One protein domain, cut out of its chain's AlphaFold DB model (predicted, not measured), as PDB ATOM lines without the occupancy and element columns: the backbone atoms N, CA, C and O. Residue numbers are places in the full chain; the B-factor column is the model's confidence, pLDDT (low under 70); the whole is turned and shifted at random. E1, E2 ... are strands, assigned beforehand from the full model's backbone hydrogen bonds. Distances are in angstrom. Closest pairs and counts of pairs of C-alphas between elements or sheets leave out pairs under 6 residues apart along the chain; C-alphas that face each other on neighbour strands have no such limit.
ATOM      1  N   CYS A  24      20.039  -0.368 -44.261       93.75
ATOM      2  CA  CYS A  24      21.066   0.419 -43.607       93.75
ATOM      3  C   CYS A  24      22.266  -0.456 -43.265       93.75
ATOM      4  O   CYS A  24      22.134  -1.612 -42.844       93.75
ATOM      5  N   SER A  25      23.454   0.120 -43.413       94.94
ATOM      6  CA  SER A  25      24.688  -0.466 -42.896       94.94
ATOM      7  C   SER A  25      24.693  -0.454 -41.365       94.94
ATOM      8  O   SER A  25      23.885   0.222 -40.725       94.94
ATOM      9  N   ARG A  26      25.593  -1.210 -40.733       94.06
ATOM     10  CA  ARG A  26      25.729  -1.191 -39.273       94.06
ATOM     11  C   ARG A  26      25.974   0.232 -38.760       94.06
ATOM     12  O   ARG A  26      26.956   0.853 -39.166       94.06
ATOM     13  N   PRO A  27      25.146   0.745 -37.833       92.31
ATOM     14  CA  PRO A  27      25.378   2.070 -37.282       92.31
ATOM     15  C   PRO A  27      26.664   2.086 -36.456       92.31
ATOM     16  O   PRO A  27      27.043   1.097 -35.823       92.31
ATOM     17  N   HIS A  28      27.305   3.248 -36.405       89.69
ATOM     18  CA  HIS A  28      28.421   3.466 -35.500       89.69
ATOM     19  C   HIS A  28      27.954   3.371 -34.037       89.69
ATOM     20  O   HIS A  28      27.071   4.120 -33.617       89.69
ATOM     21  N   ILE A  29      28.572   2.478 -33.262       91.50
ATOM     22  CA  ILE A  29      28.307   2.300 -31.830       91.50
ATOM     23  C   ILE A  29      29.486   2.889 -31.053       91.50
ATOM     24  O   ILE A  29      30.602   2.382 -31.133       91.50
ATOM     25  N   PHE A  30      29.255   3.992 -30.338       89.94
ATOM     26  CA  PHE A  30      30.282   4.618 -29.501       89.94
ATOM     27  C   PHE A  30      30.577   3.781 -28.239       89.94
ATOM     28  O   PHE A  30      29.748   2.960 -27.847       89.94
ATOM     29  N   PRO A  31      31.730   3.984 -27.572       88.75
ATOM     30  CA  PRO A  31      32.012   3.337 -26.293       88.75
ATOM     31  C   PRO A  31      30.889   3.548 -25.268       88.75
ATOM     32  O   PRO A  31      30.263   4.609 -25.236       88.75
ATOM     33  N   ASN A  32      30.661   2.539 -24.424       88.62
ATOM     34  CA  ASN A  32      29.624   2.506 -23.383       88.62
ATOM     35  C   ASN A  32      28.169   2.580 -23.892       88.62
ATOM     36  O   ASN A  32      27.251   2.700 -23.084       88.62
ATOM     37  N   ILE A  33      27.937   2.495 -25.209       94.19
ATOM     38  CA  ILE A  33      26.597   2.346 -25.789       94.19
ATOM     39  C   ILE A  33      26.259   0.863 -25.904       94.19
ATOM     40  O   ILE A  33      26.991   0.087 -26.520       94.19
ATOM     41  N   ILE A  34      25.089   0.494 -25.395       94.31
ATOM     42  CA  ILE A  34      24.433  -0.778 -25.681       94.31
ATOM     43  C   ILE A  34      23.309  -0.515 -26.685       94.31
ATOM     44  O   ILE A  34      22.485   0.378 -26.487       94.31
ATOM     45  N   ALA A  35      23.286  -1.296 -27.766       96.38
ATOM     46  CA  ALA A  35      22.331  -1.157 -28.859       96.38
ATOM     47  C   ALA A  35      21.529  -2.447 -29.074       96.38
ATOM     48  O   ALA A  35      22.095  -3.542 -29.197       96.38
ATOM     49  N   HIS A  36      20.213  -2.297 -29.173       96.81
ATOM     50  CA  HIS A  36      19.269  -3.375 -29.433       96.81
ATOM     51  C   HIS A  36      18.382  -3.036 -30.628       96.81
ATOM     52  O   HIS A  36      17.997  -1.890 -30.806       96.81
ATOM     53  N   VAL A  37      18.042  -4.028 -31.440       96.38
ATOM     54  CA  VAL A  37      17.020  -3.920 -32.482       96.38
ATOM     55  C   VAL A  37      15.650  -4.120 -31.836       96.38
ATOM     56  O   VAL A  37      15.494  -5.047 -31.043       96.38
ATOM     57  N   GLY A  38      14.684  -3.271 -32.177       93.62
ATOM     58  CA  GLY A  38      13.333  -3.261 -31.611       93.62
ATOM     59  C   GLY A  38      13.080  -2.079 -30.672       93.62
ATOM     60  O   GLY A  38      13.978  -1.280 -30.392       93.62
ATOM     61  N   VAL A  39      11.838  -1.965 -30.198       91.44
ATOM     62  CA  VAL A  39      11.358  -0.934 -29.262       91.44
ATOM     63  C   VAL A  39      10.448  -1.607 -28.232       91.44
ATOM     64  O   VAL A  39       9.667  -2.486 -28.585       91.44
ATOM     65  N   GLY A  40      10.509  -1.176 -26.970       85.75
ATOM     66  CA  GLY A  40       9.684  -1.733 -25.894       85.75
ATOM     67  C   GLY A  40      10.323  -2.954 -25.233       85.75
ATOM     68  O   GLY A  40      11.521  -2.950 -24.965       85.75
ATOM     69  N   GLU A  41       9.515  -3.971 -24.929       82.00
ATOM     70  CA  GLU A  41       9.968  -5.196 -24.247       82.00
ATOM     71  C   GLU A  41      10.568  -6.230 -25.210       82.00
ATOM     72  O   GLU A  41      11.395  -7.045 -24.803       82.00
ATOM     73  N   ASP A  42      10.202  -6.168 -26.492       86.88
ATOM     74  CA  ASP A  42      10.726  -7.058 -27.528       86.88
ATOM     75  C   ASP A  42      11.957  -6.429 -28.192       86.88
ATOM     76  O   ASP A  42      11.884  -5.740 -29.216       86.88
ATOM     77  N   ILE A  43      13.103  -6.591 -27.528       91.44
ATOM     78  CA  ILE A  43      14.390  -6.061 -27.981       91.44
ATOM     79  C   ILE A  43      15.441  -7.163 -28.079       91.44
ATOM     80  O   ILE A  43      15.611  -7.987 -27.184       91.44
ATOM     81  N   THR A  44      16.226  -7.141 -29.156       94.44
ATOM     82  CA  THR A  44      17.308  -8.108 -29.389       94.44
ATOM     83  C   THR A  44      18.641  -7.389 -29.533       94.44
ATOM     84  O   THR A  44      18.739  -6.402 -30.253       94.44
ATOM     85  N   ALA A  45      19.698  -7.856 -28.862       93.44
ATOM     86  CA  ALA A  45      21.024  -7.250 -29.001       93.44
ATOM     87  C   ALA A  45      21.480  -7.230 -30.471       93.44
ATOM     88  O   ALA A  45      21.353  -8.221 -31.188       93.44
ATOM     89  N   ILE A  46      22.057  -6.108 -30.915       94.12
ATOM     90  CA  ILE A  46      22.476  -5.927 -32.314       94.12
ATOM     91  C   ILE A  46      23.549  -6.943 -32.764       94.12
ATOM     92  O   ILE A  46      23.681  -7.241 -33.955       94.12
ATOM     93  N   GLY A  47      24.335  -7.471 -31.815       90.88
ATOM     94  CA  GLY A  47      25.393  -8.452 -32.059       90.88
ATOM     95  C   GLY A  47      26.361  -8.002 -33.158       90.88
ATOM     96  O   GLY A  47      26.760  -6.836 -33.200       90.88
ATOM     97  N   ASN A  48      26.679  -8.913 -34.081       92.31
ATOM     98  CA  ASN A  48      27.562  -8.681 -35.232       92.31
ATOM     99  C   ASN A  48      26.810  -8.371 -36.543       92.31
ATOM    100  O   ASN A  48      27.416  -8.433 -37.613       92.31
ATOM    101  N   ARG A  49      25.504  -8.053 -36.497       94.12
ATOM    102  CA  ARG A  49      24.724  -7.742 -37.711       94.12
ATOM    103  C   ARG A  49      25.330  -6.538 -38.444       94.12
ATOM    104  O   ARG A  49      25.645  -5.521 -37.816       94.12
ATOM    105  N   GLN A  50      25.491  -6.687 -39.762       93.50
ATOM    106  CA  GLN A  50      26.098  -5.687 -40.654       93.50
ATOM    107  C   GLN A  50      25.092  -4.956 -41.557       93.50
ATOM    108  O   GLN A  50      25.409  -3.896 -42.085       93.50
ATOM    109  N   SER A  51      23.888  -5.508 -41.724       93.38
ATOM    110  CA  SER A  51      22.839  -4.973 -42.594       93.38
ATOM    111  C   SER A  51      21.484  -5.068 -41.899       93.38
ATOM    112  O   SER A  51      21.181  -6.090 -41.273       93.38
ATOM    113  N   PHE A  52      20.700  -4.003 -42.030       93.56
ATOM    114  CA  PHE A  52      19.400  -3.802 -41.398       93.56
ATOM    115  C   PHE A  52      18.371  -3.462 -42.468       93.56
ATOM    116  O   PHE A  52      18.696  -2.730 -43.397       93.56
ATOM    117  N   ILE A  53      17.162  -4.008 -42.382       92.69
ATOM    118  CA  ILE A  53      16.088  -3.728 -43.343       92.69
ATOM    119  C   ILE A  53      15.460  -2.356 -43.085       92.69
ATOM    120  O   ILE A  53      15.428  -1.869 -41.955       92.69
ATOM    121  N   GLY A  54      14.924  -1.749 -44.136       92.88
ATOM    122  CA  GLY A  54      14.179  -0.503 -44.060       92.88
ATOM    123  C   GLY A  54      13.015  -0.638 -43.091       92.88
ATOM    124  O   GLY A  54      12.267  -1.615 -43.122       92.88
ATOM    125  N   GLY A  55      12.901   0.331 -42.194       91.25
ATOM    126  CA  GLY A  55      11.952   0.340 -41.092       91.25
ATOM    127  C   GLY A  55      12.473  -0.261 -39.784       91.25
ATOM    128  O   GLY A  55      11.842  -0.000 -38.762       91.25
ATOM    129  N   GLU A  56      13.599  -0.999 -39.757       94.31
ATOM    130  CA  GLU A  56      14.177  -1.479 -38.488       94.31
ATOM    131  C   GLU A  56      14.543  -0.297 -37.584       94.31
ATOM    132  O   GLU A  56      15.150   0.686 -38.018       94.31
ATOM    133  N   THR A  57      14.206  -0.430 -36.303       95.81
ATOM    134  CA  THR A  57      14.526   0.555 -35.269       95.81
ATOM    135  C   THR A  57      15.569  -0.014 -34.326       95.81
ATOM    136  O   THR A  57      15.455  -1.154 -33.874       95.81
ATOM    137  N   ILE A  58      16.583   0.785 -34.012       96.31
ATOM    138  CA  ILE A  58      17.592   0.478 -33.005       96.31
ATOM    139  C   ILE A  58      17.358   1.370 -31.796       96.31
ATOM    140  O   ILE A  58      17.330   2.595 -31.913       96.31
ATOM    141  N   THR A  59      17.222   0.740 -30.637       95.88
ATOM    142  CA  THR A  59      17.144   1.374 -29.327       95.88
ATOM    143  C   THR A  59      18.512   1.369 -28.661       95.88
ATOM    144  O   THR A  59      19.199   0.343 -28.614       95.88
ATOM    145  N   PHE A  60      18.898   2.520 -28.124       94.44
ATOM    146  CA  PHE A  60      20.177   2.734 -27.464       94.44
ATOM    147  C   PHE A  60      19.984   2.997 -25.977       94.44
ATOM    148  O   PHE A  60      19.032   3.651 -25.556       94.44
ATOM    149  N   ARG A  61      20.939   2.532 -25.178       92.25
ATOM    150  CA  ARG A  61      21.076   2.906 -23.770       92.25
ATOM    151  C   ARG A  61      22.543   2.925 -23.376       92.25
ATOM    152  O   ARG A  61      23.375   2.311 -24.045       92.25
ATOM    153  N   CYS A  62      22.846   3.579 -22.265       91.75
ATOM    154  CA  CYS A  62      24.170   3.480 -21.670       91.75
ATOM    155  C   CYS A  62      24.359   2.155 -20.936       91.75
ATOM    156  O   CYS A  62      23.395   1.553 -20.452       91.75
ATOM    157  N   ASP A  63      25.608   1.697 -20.895       91.06
ATOM    158  CA  ASP A  63      26.008   0.525 -20.120       91.06
ATOM    159  C   ASP A  63      25.817   0.785 -18.619       91.06
ATOM    160  O   ASP A  63      25.060   0.071 -17.961       91.06
ATOM    161  N   ASP A  64      26.368   1.896 -18.109       84.12
ATOM    162  CA  ASP A  64      26.143   2.339 -16.731       84.12
ATOM    163  C   ASP A  64      25.119   3.479 -16.650       84.12
ATOM    164  O   ASP A  64      25.450   4.666 -16.570       84.12
ATOM    165  N   VAL A  65      23.842   3.101 -16.631       78.19
ATOM    166  CA  VAL A  65      22.708   4.036 -16.531       78.19
ATOM    167  C   VAL A  65      22.641   4.811 -15.209       78.19
ATOM    168  O   VAL A  65      21.852   5.745 -15.104       78.19
ATOM    169  N   ARG A  66      23.431   4.452 -14.184       73.25
ATOM    170  CA  ARG A  66      23.432   5.182 -12.900       73.25
ATOM    171  C   ARG A  66      24.231   6.477 -12.968       73.25
ATOM    172  O   ARG A  66      23.957   7.392 -12.195       73.25
ATOM    173  N   TYR A  67      25.216   6.541 -13.860       70.62
ATOM    174  CA  TYR A  67      26.147   7.667 -13.951       70.62
ATOM    175  C   TYR A  67      26.213   8.290 -15.344       70.62
ATOM    176  O   TYR A  67      26.652   9.432 -15.475       70.62
ATOM    177  N   GLN A  68      25.806   7.558 -16.382       79.31
ATOM    178  CA  GLN A  68      25.868   8.015 -17.761       79.31
ATOM    179  C   GLN A  68      24.479   8.367 -18.286       79.31
ATOM    180  O   GLN A  68      23.502   7.644 -18.102       79.31
ATOM    181  N   ILE A  69      24.432   9.488 -18.987       82.81
ATOM    182  CA  ILE A  69      23.286  10.033 -19.692       82.81
ATOM    183  C   ILE A  69      23.514   9.816 -21.189       82.81
ATOM    184  O   ILE A  69      24.631   9.936 -21.703       82.81
ATOM    185  N   LEU A  70      22.436   9.485 -21.892       87.50
ATOM    186  CA  LEU A  70      22.442   9.340 -23.339       87.50
ATOM    187  C   LEU A  70      22.284  10.725 -23.992       87.50
ATOM    188  O   LEU A  70      21.215  11.325 -23.921       87.50
ATOM    189  N   ASP A  71      23.341  11.238 -24.626       86.75
ATOM    190  CA  ASP A  71      23.297  12.439 -25.468       86.75
ATOM    191  C   ASP A  71      22.934  12.061 -26.910       86.75
ATOM    192  O   ASP A  71      23.776  11.579 -27.677       86.75
ATOM    193  N   GLY A  72      21.680  12.301 -27.284       85.94
ATOM    194  CA  GLY A  72      21.152  12.048 -28.621       85.94
ATOM    195  C   GLY A  72      19.860  11.230 -28.605       85.94
ATOM    196  O   GLY A  72      19.251  11.056 -27.548       85.94
ATOM    197  N   PRO A  73      19.423  10.738 -29.774       90.25
ATOM    198  CA  PRO A  73      18.172  10.005 -29.885       90.25
ATOM    199  C   PRO A  73      18.269   8.635 -29.204       90.25
ATOM    200  O   PRO A  73      19.233   7.893 -29.397       90.25
ATOM    201  N   ILE A  74      17.235   8.279 -28.436       92.81
ATOM    202  CA  ILE A  74      17.097   6.943 -27.834       92.81
ATOM    203  C   ILE A  74      16.759   5.871 -28.881       92.81
ATOM    204  O   ILE A  74      17.147   4.715 -28.719       92.81
ATOM    205  N   HIS A  75      16.105   6.258 -29.981       94.88
ATOM    206  CA  HIS A  75      15.753   5.382 -31.096       94.88
ATOM    207  C   HIS A  75      16.269   5.955 -32.415       94.88
ATOM    208  O   HIS A  75      16.107   7.144 -32.677       94.88
ATOM    209  N   ARG A  76      16.846   5.111 -33.273       95.62
ATOM    210  CA  ARG A  76      17.137   5.458 -34.674       95.62
ATOM    211  C   ARG A  76      16.472   4.452 -35.592       95.62
ATOM    212  O   ARG A  76      16.519   3.259 -35.310       95.62
ATOM    213  N   GLN A  77      15.887   4.928 -36.680       96.25
ATOM    214  CA  GLN A  77      15.187   4.100 -37.652       96.25
ATOM    215  C   GLN A  77      15.959   4.070 -38.969       96.25
ATOM    216  O   GLN A  77      16.567   5.066 -39.358       96.25
ATOM    217  N   CYS A  78      15.963   2.919 -39.634       95.38
ATOM    218  CA  CYS A  78      16.500   2.789 -40.977       95.38
ATOM    219  C   CYS A  78      15.454   3.265 -41.987       95.38
ATOM    220  O   CYS A  78      14.387   2.661 -42.078       95.38
ATOM    221  N   ILE A  79      15.729   4.333 -42.730       94.00
ATOM    222  CA  ILE A  79      14.814   4.883 -43.734       94.00
ATOM    223  C   ILE A  79      15.606   5.128 -45.013       94.00
ATOM    224  O   ILE A  79      16.593   5.858 -45.002       94.00
ATOM    225  N   ASP A  80      15.182   4.495 -46.106       90.19
ATOM    226  CA  ASP A  80      15.761   4.656 -47.444       90.19
ATOM    227  C   ASP A  80      17.288   4.452 -47.486       90.19
ATOM    228  O   ASP A  80      18.017   5.159 -48.177       90.19
ATOM    229  N   GLY A  81      17.773   3.467 -46.720       89.12
ATOM    230  CA  GLY A  81      19.194   3.102 -46.644       89.12
ATOM    231  C   GLY A  81      20.035   3.936 -45.671       89.12
ATOM    232  O   GLY A  81      21.200   3.611 -45.440       89.12
ATOM    233  N   GLU A  82      19.448   4.951 -45.034       93.44
ATOM    234  CA  GLU A  82      20.123   5.827 -44.077       93.44
ATOM    235  C   GLU A  82      19.496   5.749 -42.680       93.44
ATOM    236  O   GLU A  82      18.290   5.576 -42.498       93.44
ATOM    237  N   TRP A  83      20.329   5.888 -41.648       95.25
ATOM    238  CA  TRP A  83      19.835   5.945 -40.272       95.25
ATOM    239  C   TRP A  83      19.378   7.356 -39.916       95.25
ATOM    240  O   TRP A  83      20.137   8.312 -40.088       95.25
ATOM    241  N   THR A  84      18.199   7.479 -39.306       94.31
ATOM    242  CA  THR A  84      17.711   8.769 -38.805       94.31
ATOM    243  C   THR A  84      18.666   9.385 -37.786       94.31
ATOM    244  O   THR A  84      19.255   8.682 -36.964       94.31
ATOM    245  N   GLU A  85      18.792  10.716 -37.812       91.62
ATOM    246  CA  GLU A  85      19.567  11.511 -36.847       91.62
ATOM    247  C   GLU A  85      21.026  11.036 -36.644       91.62
ATOM    248  O   GLU A  85      21.557  10.204 -37.381       91.62
ATOM    249  N   ARG A  86      21.731  11.589 -35.651       90.12
ATOM    250  CA  ARG A  86      23.097  11.164 -35.296       90.12
ATOM    251  C   ARG A  86      23.077   9.987 -34.318       90.12
ATOM    252  O   ARG A  86      22.179   9.880 -33.491       90.12
ATOM    253  N   ALA A  87      24.113   9.147 -34.346       90.44
ATOM    254  CA  ALA A  87      24.310   8.130 -33.312       90.44
ATOM    255  C   ALA A  87      24.516   8.787 -31.925       90.44
ATOM    256  O   ALA A  87      25.320   9.728 -31.825       90.44
ATOM    257  N   PRO A  88      23.814   8.322 -30.872       91.88
ATOM    258  CA  PRO A  88      23.916   8.901 -29.537       91.88
ATOM    259  C   PRO A  88      25.233   8.523 -28.853       91.88
ATOM    260  O   PRO A  88      25.881   7.538 -29.213       91.88
ATOM    261  N   ARG A  89      25.633   9.301 -27.846       90.38
ATOM    262  CA  ARG A  89      26.842   9.060 -27.044       90.38
ATOM    263  C   ARG A  89      26.479   8.939 -25.572       90.38
ATOM    264  O   ARG A  89      25.600   9.646 -25.102       90.38
ATOM    265  N   CYS A  90      27.187   8.079 -24.849       87.69
ATOM    266  CA  CYS A  90      27.084   8.020 -23.398       87.69
ATOM    267  C   CYS A  90      28.136   8.916 -22.768       87.69
ATOM    268  O   CYS A  90      29.327   8.790 -23.054       87.69
ATOM    269  N   GLY A  91      27.673   9.813 -21.910       80.81
ATOM    270  CA  GLY A  91      28.506  10.736 -21.164       80.81
ATOM    271  C   GLY A  91      27.843  11.074 -19.842       80.81
ATOM    272  O   GLY A  91      26.643  10.944 -19.668       80.81
ATOM    273  N   ASN A  92      28.634  11.494 -18.878       75.06
ATOM    274  CA  ASN A  92      28.159  12.132 -17.651       75.06
ATOM    275  C   ASN A  92      28.014  13.658 -17.828       75.06
ATOM    276  O   ASN A  92      27.631  14.365 -16.896       75.06
ATOM    277  N   ASP A  93      28.317  14.168 -19.026       75.38
ATOM    278  CA  ASP A  93      28.041  15.522 -19.483       75.38
ATOM    279  C   ASP A  93      26.870  15.528 -20.486       75.38
ATOM    280  O   ASP A  93      26.546  14.513 -21.095       75.38
ATOM    281  N   GLY A  94      26.194  16.662 -20.646       72.38
ATOM    282  CA  GLY A  94      25.026  16.742 -21.524       72.38
ATOM    283  C   GLY A  94      24.441  18.144 -21.614       72.38
ATOM    284  O   GLY A  94      24.730  18.999 -20.776       72.38
ATOM    285  N   THR A  95      23.630  18.391 -22.642       78.75
ATOM    286  CA  THR A  95      22.868  19.639 -22.783       78.75
ATOM    287  C   THR A  95      21.385  19.336 -22.646       78.75
ATOM    288  O   THR A  95      20.818  18.610 -23.453       78.75
ATOM    289  N   TYR A  96      20.760  19.920 -21.634       80.06
ATOM    290  CA  TYR A  96      19.336  19.803 -21.365       80.06
ATOM    291  C   TYR A  96      18.638  21.019 -21.933       80.06
ATOM    292  O   TYR A  96      18.874  22.133 -21.467       80.06
ATOM    293  N   THR A  97      17.801  20.803 -22.940       83.06
ATOM    294  CA  THR A  97      17.042  21.867 -23.588       83.06
ATOM    295  C   THR A  97      15.579  21.795 -23.162       83.06
ATOM    296  O   THR A  97      14.949  20.750 -23.286       83.06
ATOM    297  N   CYS A  98      15.039  22.907 -22.670       84.00
ATOM    298  CA  CYS A  98      13.611  23.094 -22.441       84.00
ATOM    299  C   CYS A  98      13.032  23.927 -23.589       84.00
ATOM    300  O   CYS A  98      13.565  24.999 -23.896       84.00
ATOM    301  N   GLU A  99      11.958  23.431 -24.204       94.12
ATOM    302  CA  GLU A  99      11.254  24.073 -25.315       94.12
ATOM    303  C   GLU A  99       9.793  24.331 -24.912       94.12
ATOM    304  O   GLU A  99       9.077  23.409 -24.527       94.12
ATOM    305  N   ALA A 100       9.354  25.593 -24.964       92.88
ATOM    306  CA  ALA A 100       7.994  26.013 -24.621       92.88
ATOM    307  C   ALA A 100       7.503  27.075 -25.618       92.88
ATOM    308  O   ALA A 100       7.808  28.264 -25.497       92.88
ATOM    309  N   GLY A 101       6.754  26.640 -26.634       89.94
ATOM    310  CA  GLY A 101       6.350  27.504 -27.746       89.94
ATOM    311  C   GLY A 101       7.569  27.960 -28.552       89.94
ATOM    312  O   GLY A 101       8.281  27.135 -29.111       89.94
ATOM    313  N   SER A 102       7.823  29.270 -28.599       92.00
ATOM    314  CA  SER A 102       9.024  29.844 -29.229       92.00
ATOM    315  C   SER A 102      10.233  29.947 -28.290       92.00
ATOM    316  O   SER A 102      11.324  30.301 -28.737       92.00
ATOM    317  N   LEU A 103      10.065  29.674 -26.992       91.88
ATOM    318  CA  LEU A 103      11.141  29.786 -26.013       91.88
ATOM    319  C   LEU A 103      11.976  28.511 -25.983       91.88
ATOM    320  O   LEU A 103      11.440  27.411 -25.859       91.88
ATOM    321  N   ARG A 104      13.299  28.685 -26.023       93.50
ATOM    322  CA  ARG A 104      14.274  27.598 -25.948       93.50
ATOM    323  C   ARG A 104      15.402  27.967 -24.992       93.50
ATOM    324  O   ARG A 104      16.164  28.890 -25.260       93.50
ATOM    325  N   HIS A 105      15.526  27.228 -23.895       92.88
ATOM    326  CA  HIS A 105      16.612  27.387 -22.922       92.88
ATOM    327  C   HIS A 105      17.438  26.115 -22.853       92.88
ATOM    328  O   HIS A 105      16.885  25.028 -22.967       92.88
ATOM    329  N   SER A 106      18.754  26.235 -22.678       88.00
ATOM    330  CA  SER A 106      19.644  25.078 -22.569       88.00
ATOM    331  C   SER A 106      20.596  25.202 -21.387       88.00
ATOM    332  O   SER A 106      21.258  26.225 -21.232       88.00
ATOM    333  N   ILE A 107      20.694  24.144 -20.585       88.31
ATOM    334  CA  ILE A 107      21.683  23.994 -19.514       88.31
ATOM    335  C   ILE A 107      22.688  22.945 -19.961       88.31
ATOM    336  O   ILE A 107      22.300  21.837 -20.322       88.31
ATOM    337  N   ARG A 108      23.982  23.270 -19.914       80.38
ATOM    338  CA  ARG A 108      25.038  22.295 -20.182       80.38
ATOM    339  C   ARG A 108      25.663  21.813 -18.881       80.38
ATOM    340  O   ARG A 108      26.359  22.571 -18.214       80.38
ATOM    341  N   ILE A 109      25.453  20.543 -18.560       77.88
ATOM    342  CA  ILE A 109      26.162  19.861 -17.481       77.88
ATOM    343  C   ILE A 109      27.500  19.391 -18.038       77.88
ATOM    344  O   ILE A 109      27.552  18.765 -19.097       77.88
ATOM    345  N   LYS A 110      28.585  19.728 -17.339       70.00
ATOM    346  CA  LYS A 110      29.935  19.250 -17.623       70.00
ATOM    347  C   LYS A 110      30.424  18.437 -16.447       70.00
ATOM    348  O   LYS A 110      30.698  18.988 -15.387       70.00
TER     349      LYS A 110
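What this domain is: This is residues 24 to 110 of the 182 residues of the protein "Putative complement component receptor 1-like protein isoform X1" of Stichopus japonicus (UniProt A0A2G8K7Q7). The model shows a small three-stranded antiparallel sheet, E1, E3 and E5, with the short strand E2 near one end of it and a small two-stranded ribbon, E4 and E6, at the other; beyond that ribbon comes a long hairpin, E7 and E8. Strands E7 and E8 keep clear of the three-stranded sheet, and the hairpin's tip, residues 99 to 104, sticks out free. The printed part has 87 residues with eight named strands, E1 to E8 in order along the chain, and no named helix; the larger sheet has the order E1 - E3 - E5. The class is all strand, though under half of the residues, 39 of 87, are in named elements. The whole is only just compact, close to loose, with a radius of gyration of the C-alphas of 14.4 A and spans of 38 by 31 by 23 A.

How they stand to each other: The first printed residues, 24 to 25, pair antiparallel with residues 51 to 52 of E2, residues 51 to 53, which pairs with no named strand. E1, residues 33 to 37, is an edge strand and runs antiparallel to E3, residues 57 to 62, at 154 degrees between their directions; N 34 and O 61 are 2.8 A apart and N 59 and O 36 2.7 A, both within hydrogen-bond range. After E1, residues 44 to 45 pair antiparallel with residues 36 to 37 of E1. On the other side of E3 is the edge strand E5, residues 75 to 79, antiparallel at 152 degrees, with N 58 and O 76 within hydrogen-bond range at 2.8 A. Residues 82 to 83 pair antiparallel with residues 78 to 79 of E5. E4, residues 69 to 71, and E6, residues 89 to 91, are antiparallel neighbours at 139 degrees, with N 69 and O 91 within hydrogen-bond range at 2.7 A. The closest C-alphas of E3 and E6 are those of Cys 62 and Cys 90, 5.7 A apart. E7, residues 94 to 100, and E8, residues 103 to 109, form a hairpin, antiparallel at 163 degrees, with N 96 and O 107 within hydrogen-bond range at 2.8 A. The closest C-alphas of E4 and E7 are those of Asp 71 and Gly 94, 6.1 A apart. E6 and E7 meet only through their link, and E8 is apart from E1, E3 and E5.

Where its parts are: E1 begins at C-alpha 33 at (26.597, 2.346, -25.789) and is 13.3 A long from first to last C-alpha. E3 measures 16.9 A and E5 12.7 A, while E2, E4 and E6 have three residues each. E7 measures 19.6 A and ends at C-alpha 100 at (7.994, 26.013, -24.621). E8 measures 19.9 A and ends at C-alpha 109 at (26.162, 19.861, -17.481).

The domain as a whole: The two C-alphas farthest apart, those of Asn 48 and Ser 102, are 43.2 A apart. The printed part has no cut. The link from E1 to E2, 13 residues, is long. The mean pLDDT of the printed part is 89.4, and no printed residue is under 70.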